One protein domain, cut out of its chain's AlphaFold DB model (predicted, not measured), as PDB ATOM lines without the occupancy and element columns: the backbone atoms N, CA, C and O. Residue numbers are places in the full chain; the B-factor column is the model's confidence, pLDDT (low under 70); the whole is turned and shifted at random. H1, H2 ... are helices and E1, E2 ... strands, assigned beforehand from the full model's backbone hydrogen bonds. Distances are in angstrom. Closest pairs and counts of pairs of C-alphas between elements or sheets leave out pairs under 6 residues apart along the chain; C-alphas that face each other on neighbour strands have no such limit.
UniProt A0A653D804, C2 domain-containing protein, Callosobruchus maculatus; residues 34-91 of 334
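This is residues 34 to 91 of the 334 residues of the protein "C2 domain-containing protein" of Callosobruchus maculatus (UniProt A0A653D804). This domain has little regular structure: a two-stranded antiparallel ribbon, E1 and E2, with the short helix H1 in the loop at one end, and a long stretch without named elements, residues 61 to 91, that runs away from the other end and folds back after Asp 72. The 58 printed residues hold E1, H1 and E2 in that order, with 18 residues in named elements, class mixed. It is an extended rod, radius of gyration of the C-alphas 17.7 A, spanning 51 by 20 by 15 A.

E1, residues 34 to 39, and E2, residues 54 to 60, are antiparallel neighbours at 155 degrees; N 36 and O 58 are within hydrogen-bond range at 2.8 A. H1, residues 47 to 51, comes closest to E1 at the C-alphas of Asp 50 and Tyr 39, 7.3 A. Its O i to N i+4 pair is within hydrogen-bond range.

E1 begins at C-alpha 34 (165.195, 207.491, 292.524) and measures 15.9 A; H1 measures 5.9 A; E2 measures 16.7 A, ending at C-alpha 60 (164.486, 208.428, 287.339).

The farthest C-alphas, Ile 49 and Asp 72, are 51.6 A apart. The printed part has no cut; H1 to E2 is a tight link, E1 to H1 short. No printed residue is under 70 in pLDDT.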
ATOM      1  N   THR A  34     164.594 206.651 291.493       89.12
ATOM      2  CA  THR A  34     165.195 207.491 292.524       89.12
ATOM      3  C   THR A  34     164.680 208.912 292.351       89.12
ATOM      4  O   THR A  34     164.602 209.416 291.228       89.12
ATOM      5  N   THR A  35     164.326 209.549 293.462       88.69
ATOM      6  CA  THR A  35     163.872 210.939 293.502       88.69
ATOM      7  C   THR A  35     165.074 211.860 293.674       88.69
ATOM      8  O   THR A  35     165.843 211.721 294.622       88.69
ATOM      9  N   PHE A  36     165.230 212.803 292.751       89.19
ATOM     10  CA  PHE A  36     166.255 213.836 292.764       89.19
ATOM     11  C   PHE A  36     165.580 215.198 292.877       89.19
ATOM     12  O   PHE A  36     164.868 215.638 291.971       89.19
ATOM     13  N   GLU A  37     165.812 215.875 293.991       88.06
ATOM     14  CA  GLU A  37     165.335 217.236 294.192       88.06
ATOM     15  C   GLU A  37     166.203 218.225 293.407       88.06
ATOM     16  O   GLU A  37     167.436 218.179 293.436       88.06
ATOM     17  N   MET A  38     165.550 219.116 292.663       88.75
ATOM     18  CA  MET A  38     166.200 220.147 291.864       88.75
ATOM     19  C   MET A  38     166.120 221.486 292.589       88.75
ATOM     20  O   MET A  38     165.045 222.073 292.727       88.75
ATOM     21  N   TYR A  39     167.271 221.997 293.011       85.06
ATOM     22  CA  TYR A  39     167.364 223.229 293.791       85.06
ATOM     23  C   TYR A  39     167.687 224.440 292.922       85.06
ATOM     24  O   TYR A  39     168.481 224.369 291.978       85.06
ATOM     25  N   LYS A  40     167.139 225.596 293.299       83.31
ATOM     26  CA  LYS A  40     167.571 226.879 292.744       83.31
ATOM     27  C   LYS A  40     168.798 227.402 293.492       83.31
ATOM     28  O   LYS A  40     168.712 227.814 294.645       83.31
ATOM     29  N   GLY A  41     169.928 227.478 292.793       81.62
ATOM     30  CA  GLY A  41     171.184 227.994 293.345       81.62
ATOM     31  C   GLY A  41     172.011 226.924 294.063       81.62
ATOM     32  O   GLY A  41     171.799 225.729 293.881       81.62
ATOM     33  N   LYS A  42     173.016 227.352 294.834       80.12
ATOM     34  CA  LYS A  42     173.873 226.434 295.598       80.12
ATOM     35  C   LYS A  42     173.201 226.059 296.917       80.12
ATOM     36  O   LYS A  42     172.603 226.925 297.558       80.12
ATOM     37  N   ARG A  43     173.374 224.799 297.327       76.75
ATOM     38  CA  ARG A  43     173.019 224.339 298.673       76.75
ATOM     39  C   ARG A  43     173.740 225.177 299.714       76.75
ATOM     40  O   ARG A  43     174.921 225.496 299.556       76.75
ATOM     41  N   THR A  44     173.002 225.549 300.745       79.12
ATOM     42  CA  THR A  44     173.510 226.345 301.860       79.12
ATOM     43  C   THR A  44     174.041 225.481 302.991       79.12
ATOM     44  O   THR A  44     174.852 225.968 303.773       79.12
ATOM     45  N   GLY A  45     173.661 224.197 303.027       76.88
ATOM     46  CA  GLY A  45     174.023 223.272 304.103       76.88
ATOM     47  C   GLY A  45     173.065 223.320 305.296       76.88
ATOM     48  O   GLY A  45     173.300 222.614 306.270       76.88
ATOM     49  N   ASP A  46     172.007 224.131 305.212       78.06
ATOM     50  CA  ASP A  46     170.856 224.116 306.114       78.06
ATOM     51  C   ASP A  46     169.699 223.418 305.393       78.06
ATOM     52  O   ASP A  46     169.207 223.926 304.381       78.06
ATOM     53  N   ASP A  47     169.304 222.243 305.884       72.62
ATOM     54  CA  ASP A  47     168.311 221.395 305.221       72.62
ATOM     55  C   ASP A  47     166.937 222.078 305.134       72.62
ATOM     56  O   ASP A  47     166.290 222.001 304.097       72.62
ATOM     57  N   THR A  48     166.538 222.850 306.147       72.19
ATOM     58  CA  THR A  48     165.266 223.596 306.153       72.19
ATOM     59  C   THR A  48     165.217 224.634 305.032       72.19
ATOM     60  O   THR A  48     164.238 224.741 304.297       72.19
ATOM     61  N   ILE A  49     166.299 225.402 304.881       73.62
ATOM     62  CA  ILE A  49     166.401 226.454 303.860       73.62
ATOM     63  C   ILE A  49     166.562 225.842 302.465       73.62
ATOM     64  O   ILE A  49     166.084 226.398 301.473       73.62
ATOM     65  N   ASP A  50     167.294 224.735 302.360       75.81
ATOM     66  CA  ASP A  50     167.509 224.051 301.092       75.81
ATOM     67  C   ASP A  50     166.216 223.358 300.609       75.81
ATOM     68  O   ASP A  50     165.920 223.434 299.417       75.81
ATOM     69  N   GLU A  51     165.391 222.798 301.504       74.69
ATOM     70  CA  GLU A  51     164.056 222.258 301.189       74.69
ATOM     71  C   GLU A  51     163.124 223.324 300.586       74.69
ATOM     72  O   GLU A  51     162.471 223.083 299.569       74.69
ATOM     73  N   GLU A  52     163.120 224.548 301.125       77.38
ATOM     74  CA  GLU A  52     162.342 225.667 300.562       77.38
ATOM     75  C   GLU A  52     162.815 226.096 299.158       77.38
ATOM     76  O   GLU A  52     162.085 226.761 298.417       77.38
ATOM     77  N   LYS A  53     164.039 225.724 298.763       82.25
ATOM     78  CA  LYS A  53     164.624 226.036 297.446       82.25
ATOM     79  C   LYS A  53     164.401 224.948 296.406       82.25
ATOM     80  O   LYS A  53     164.878 225.107 295.272       82.25
ATOM     81  N   VAL A  54     163.712 223.863 296.753       83.62
ATOM     82  CA  VAL A  54     163.323 222.831 295.790       83.62
ATOM     83  C   VAL A  54     162.350 223.445 294.783       83.62
ATOM     84  O   VAL A  54     161.263 223.906 295.114       83.62
ATOM     85  N   THR A  55     162.764 223.470 293.521       87.56
ATOM     86  CA  THR A  55     161.990 224.034 292.398       87.56
ATOM     87  C   THR A  55     161.413 222.978 291.472       87.56
ATOM     88  O   THR A  55     160.597 223.291 290.610       87.56
ATOM     89  N   GLY A  56     161.835 221.731 291.639       85.94
ATOM     90  CA  GLY A  56     161.355 220.619 290.846       85.94
ATOM     91  C   GLY A  56     161.845 219.299 291.406       85.94
ATOM     92  O   GLY A  56     162.768 219.245 292.217       85.94
ATOM     93  N   ILE A  57     161.211 218.233 290.945       86.56
ATOM     94  CA  ILE A  57     161.571 216.868 291.281       86.56
ATOM     95  C   ILE A  57     161.810 216.138 289.966       86.56
ATOM     96  O   ILE A  57     160.951 216.126 289.086       86.56
ATOM     97  N   PHE A  58     162.978 215.521 289.841       88.19
ATOM     98  CA  PHE A  58     163.267 214.563 288.789       88.19
ATOM     99  C   PHE A  58     163.221 213.162 289.391       88.19
ATOM    100  O   PHE A  58     163.994 212.850 290.290       88.19
ATOM    101  N   LYS A  59     162.331 212.304 288.893       88.19
ATOM    102  CA  LYS A  59     162.327 210.883 289.241       88.19
ATOM    103  C   LYS A  59     162.875 210.077 288.083       88.19
ATOM    104  O   LYS A  59     162.403 210.191 286.956       88.19
ATOM    105  N   GLY A  60     163.872 209.253 288.363       88.44
ATOM    106  CA  GLY A  60     164.486 208.428 287.339       88.44
ATOM    107  C   GLY A  60     165.592 207.548 287.883       88.44
ATOM    108  O   GLY A  60     165.835 207.477 289.085       88.44
ATOM    109  N   CYS A  61     166.280 206.868 286.978       86.12
ATOM    110  CA  CYS A  61     167.449 206.073 287.303       86.12
ATOM    111  C   CYS A  61     168.580 206.471 286.361       86.12
ATOM    112  O   CYS A  61     168.378 206.600 285.154       86.12
ATOM    113  N   ILE A  62     169.768 206.690 286.919       87.31
ATOM    114  CA  ILE A  62     170.966 207.052 286.163       87.31
ATOM    115  C   ILE A  62     171.957 205.902 286.302       87.31
ATOM    116  O   ILE A  62     172.269 205.462 287.410       87.31
ATOM    117  N   LYS A  63     172.446 205.399 285.168       86.88
ATOM    118  CA  LYS A  63     173.449 204.333 285.108       86.88
ATOM    119  C   LYS A  63     174.577 204.764 284.189       86.88
ATOM    120  O   LYS A  63     174.332 205.208 283.072       86.88
ATOM    121  N   ILE A  64     175.802 204.630 284.681       89.25
ATOM    122  CA  ILE A  64     177.027 204.940 283.945       89.25
ATOM    123  C   ILE A  64     177.726 203.613 283.672       89.25
ATOM    124  O   ILE A  64     177.979 202.847 284.600       89.25
ATOM    125  N   TYR A  65     178.006 203.334 282.405       87.19
ATOM    126  CA  TYR A  65     178.705 202.133 281.959       87.19
ATOM    127  C   TYR A  65     179.536 202.442 280.707       87.19
ATOM    128  O   TYR A  65     179.347 203.477 280.066       87.19
ATOM    129  N   ARG A  66     180.494 201.567 280.391       86.00
ATOM    130  CA  ARG A  66     181.389 201.717 279.236       86.00
ATOM    131  C   ARG A  66     180.595 201.649 277.924       86.00
ATOM    132  O   ARG A  66     179.725 200.795 277.782       86.00
ATOM    133  N   TRP A  67     180.916 202.530 276.976       86.12
ATOM    134  CA  TRP A  67     180.349 202.518 275.626       86.12
ATOM    135  C   TRP A  67     181.379 203.013 274.589       86.12
ATOM    136  O   TRP A  67     182.009 204.043 274.850       86.12
ATOM    137  N   PRO A  68     181.542 202.356 273.423       86.69
ATOM    138  CA  PRO A  68     180.908 201.095 273.022       86.69
ATOM    139  C   PRO A  68     181.364 199.920 273.902       86.69
ATOM    140  O   PRO A  68     182.339 200.029 274.646       86.69
ATOM    141  N   LEU A  69     180.603 198.830 273.872       86.44
ATOM    142  CA  LEU A  69     180.999 197.577 274.515       86.44
ATOM    143  C   LEU A  69     182.083 196.897 273.669       86.44
ATOM    144  O   LEU A  69     182.127 197.108 272.459       86.44
ATOM    145  N   ASP A  70     182.959 196.120 274.302       86.31
ATOM    146  CA  ASP A  70     183.994 195.368 273.589       86.31
ATOM    147  C   ASP A  70     183.348 194.165 272.862       86.31
ATOM    148  O   ASP A  70     182.567 193.431 273.468       86.31
ATOM    149  N   ASP A  71     183.646 193.969 271.568       79.00
ATOM    150  CA  ASP A  71     182.940 193.009 270.690       79.00
ATOM    151  C   ASP A  71     183.100 191.532 271.111       79.00
ATOM    152  O   ASP A  71     182.255 190.694 270.785       79.00
ATOM    153  N   ASP A  72     184.162 191.212 271.854       78.19
ATOM    154  CA  ASP A  72     184.498 189.847 272.277       78.19
ATOM    155  C   ASP A  72     183.813 189.427 273.597       78.19
ATOM    156  O   ASP A  72     183.906 188.263 273.997       78.19
ATOM    157  N   GLU A  73     183.106 190.337 274.284       80.56
ATOM    158  CA  GLU A  73     182.491 190.083 275.594       80.56
ATOM    159  C   GLU A  73     180.983 190.394 275.626       80.56
ATOM    160  O   GLU A  73     180.513 191.461 275.228       80.56
ATOM    161  N   GLN A  74     180.187 189.469 276.179       82.06
ATOM    162  CA  GLN A  74     178.765 189.710 276.440       82.06
ATOM    163  C   GLN A  74     178.567 190.341 277.818       82.06
ATOM    164  O   GLN A  74     178.537 189.660 278.843       82.06
ATOM    165  N   TYR A  75     178.375 191.657 277.833       85.94
ATOM    166  CA  TYR A  75     178.021 192.388 279.045       85.94
ATOM    167  C   TYR A  75     176.525 192.277 279.341       85.94
ATOM    168  O   TYR A  75     175.688 192.524 278.468       85.94
ATOM    169  N   VAL A  76     176.185 191.973 280.596       84.81
ATOM    170  CA  VAL A  76     174.800 191.902 281.082       84.81
ATOM    171  C   VAL A  76     174.559 192.850 282.258       84.81
ATOM    172  O   VAL A  76     175.473 193.164 283.019       84.81
ATOM    173  N   THR A  77     173.319 193.317 282.419       83.31
ATOM    174  CA  THR A  77     172.884 194.025 283.630       83.31
ATOM    175  C   THR A  77     172.865 193.063 284.827       83.31
ATOM    176  O   THR A  77     172.852 191.845 284.628       83.31
ATOM    177  N   PRO A  78     172.815 193.556 286.079       78.19
ATOM    178  CA  PRO A  78     172.638 192.699 287.258       78.19
ATOM    179  C   PRO A  78     171.401 191.788 287.191       78.19
ATOM    180  O   PRO A  78     171.364 190.743 287.830       78.19
ATOM    181  N   GLU A  79     170.398 192.167 286.398       75.06
ATOM    182  CA  GLU A  79     169.179 191.395 286.138       75.06
ATOM    183  C   GLU A  79     169.328 190.405 284.960       75.06
ATOM    184  O   GLU A  79     168.362 189.753 284.569       75.06
ATOM    185  N   GLY A  80     170.521 190.291 284.368       79.69
ATOM    186  CA  GLY A  80     170.846 189.346 283.296       79.69
ATOM    187  C   GLY A  80     170.450 189.796 281.886       79.69
ATOM    188  O   GLY A  80     170.431 188.977 280.972       79.69
ATOM    189  N   ASN A  81     170.112 191.071 281.680       81.00
ATOM    190  CA  ASN A  81     169.747 191.585 280.354       81.00
ATOM    191  C   ASN A  81     170.990 192.000 279.571       81.00
ATOM    192  O   ASN A  81     171.891 192.590 280.158       81.00
ATOM    193  N   LEU A  82     171.031 191.768 278.258       85.25
ATOM    194  CA  LEU A  82     172.147 192.219 277.421       85.25
ATOM    195  C   LEU A  82     172.297 193.743 277.502       85.25
ATOM    196  O   LEU A  82     171.361 194.489 277.225       85.25
ATOM    197  N   LEU A  83     173.487 194.223 277.858       87.38
ATOM    198  CA  LEU A  83     173.754 195.656 277.998       87.38
ATOM    199  C   LEU A  83     173.790 196.372 276.636       87.38
ATOM    200  O   LEU A  83     173.514 197.569 276.569       87.38
ATOM    201  N   ALA A  84     174.063 195.633 275.554       85.25
ATOM    202  CA  ALA A  84     174.022 196.121 274.172       85.25
ATOM    203  C   ALA A  84     172.631 196.627 273.754       85.25
ATOM    204  O   ALA A  84     172.517 197.521 272.921       85.25
ATOM    205  N   ASP A  85     171.574 196.100 274.376       84.00
ATOM    206  CA  ASP A  85     170.203 196.571 274.191       84.00
ATOM    207  C   ASP A  85     169.925 197.914 274.897       84.00
ATOM    208  O   ASP A  85     168.878 198.525 274.685       84.00
ATOM    209  N   GLY A  86     170.854 198.393 275.726       84.00
ATOM    210  CA  GLY A  86     170.680 199.544 276.603       84.00
ATOM    211  C   GLY A  86     170.091 199.147 277.956       84.00
ATOM    212  O   GLY A  86     169.134 198.376 278.046       84.00
ATOM    213  N   TYR A  87     170.640 199.724 279.032       84.12
ATOM    214  CA  TYR A  87     170.294 199.352 280.413       84.12
ATOM    215  C   TYR A  87     168.788 199.478 280.716       84.12
ATOM    216  O   TYR A  87     168.223 198.679 281.461       84.12
ATOM    217  N   PHE A  88     168.119 200.470 280.120       82.38
ATOM    218  CA  PHE A  88     166.732 200.820 280.436       82.38
ATOM    219  C   PHE A  88     165.692 200.337 279.415       82.38
ATOM    220  O   PHE A  88     164.531 200.710 279.523       82.38
ATOM    221  N   LYS A  89     166.049 199.482 278.446       76.81
ATOM    222  CA  LYS A  89     165.117 199.067 277.372       76.81
ATOM    223  C   LYS A  89     163.818 198.420 277.877       76.81
ATOM    224  O   LYS A  89     162.799 198.487 277.202       76.81
ATOM    225  N   ARG A  90     163.849 197.782 279.053       70.88
ATOM    226  CA  ARG A  90     162.676 197.142 279.683       70.88
ATOM    227  C   ARG A  90     161.851 198.080 280.578       70.88
ATOM    228  O   ARG A  90     160.894 197.615 281.194       70.88
ATOM    229  N   PHE A  91     162.221 199.353 280.702       73.88
ATOM    230  CA  PHE A  91     161.443 200.319 281.476       73.88
ATOM    231  C   PHE A  91     160.253 200.800 280.645       73.88
ATOM    232  O   PHE A  91     160.356 200.961 279.431       73.88
TER     233      PHE A  91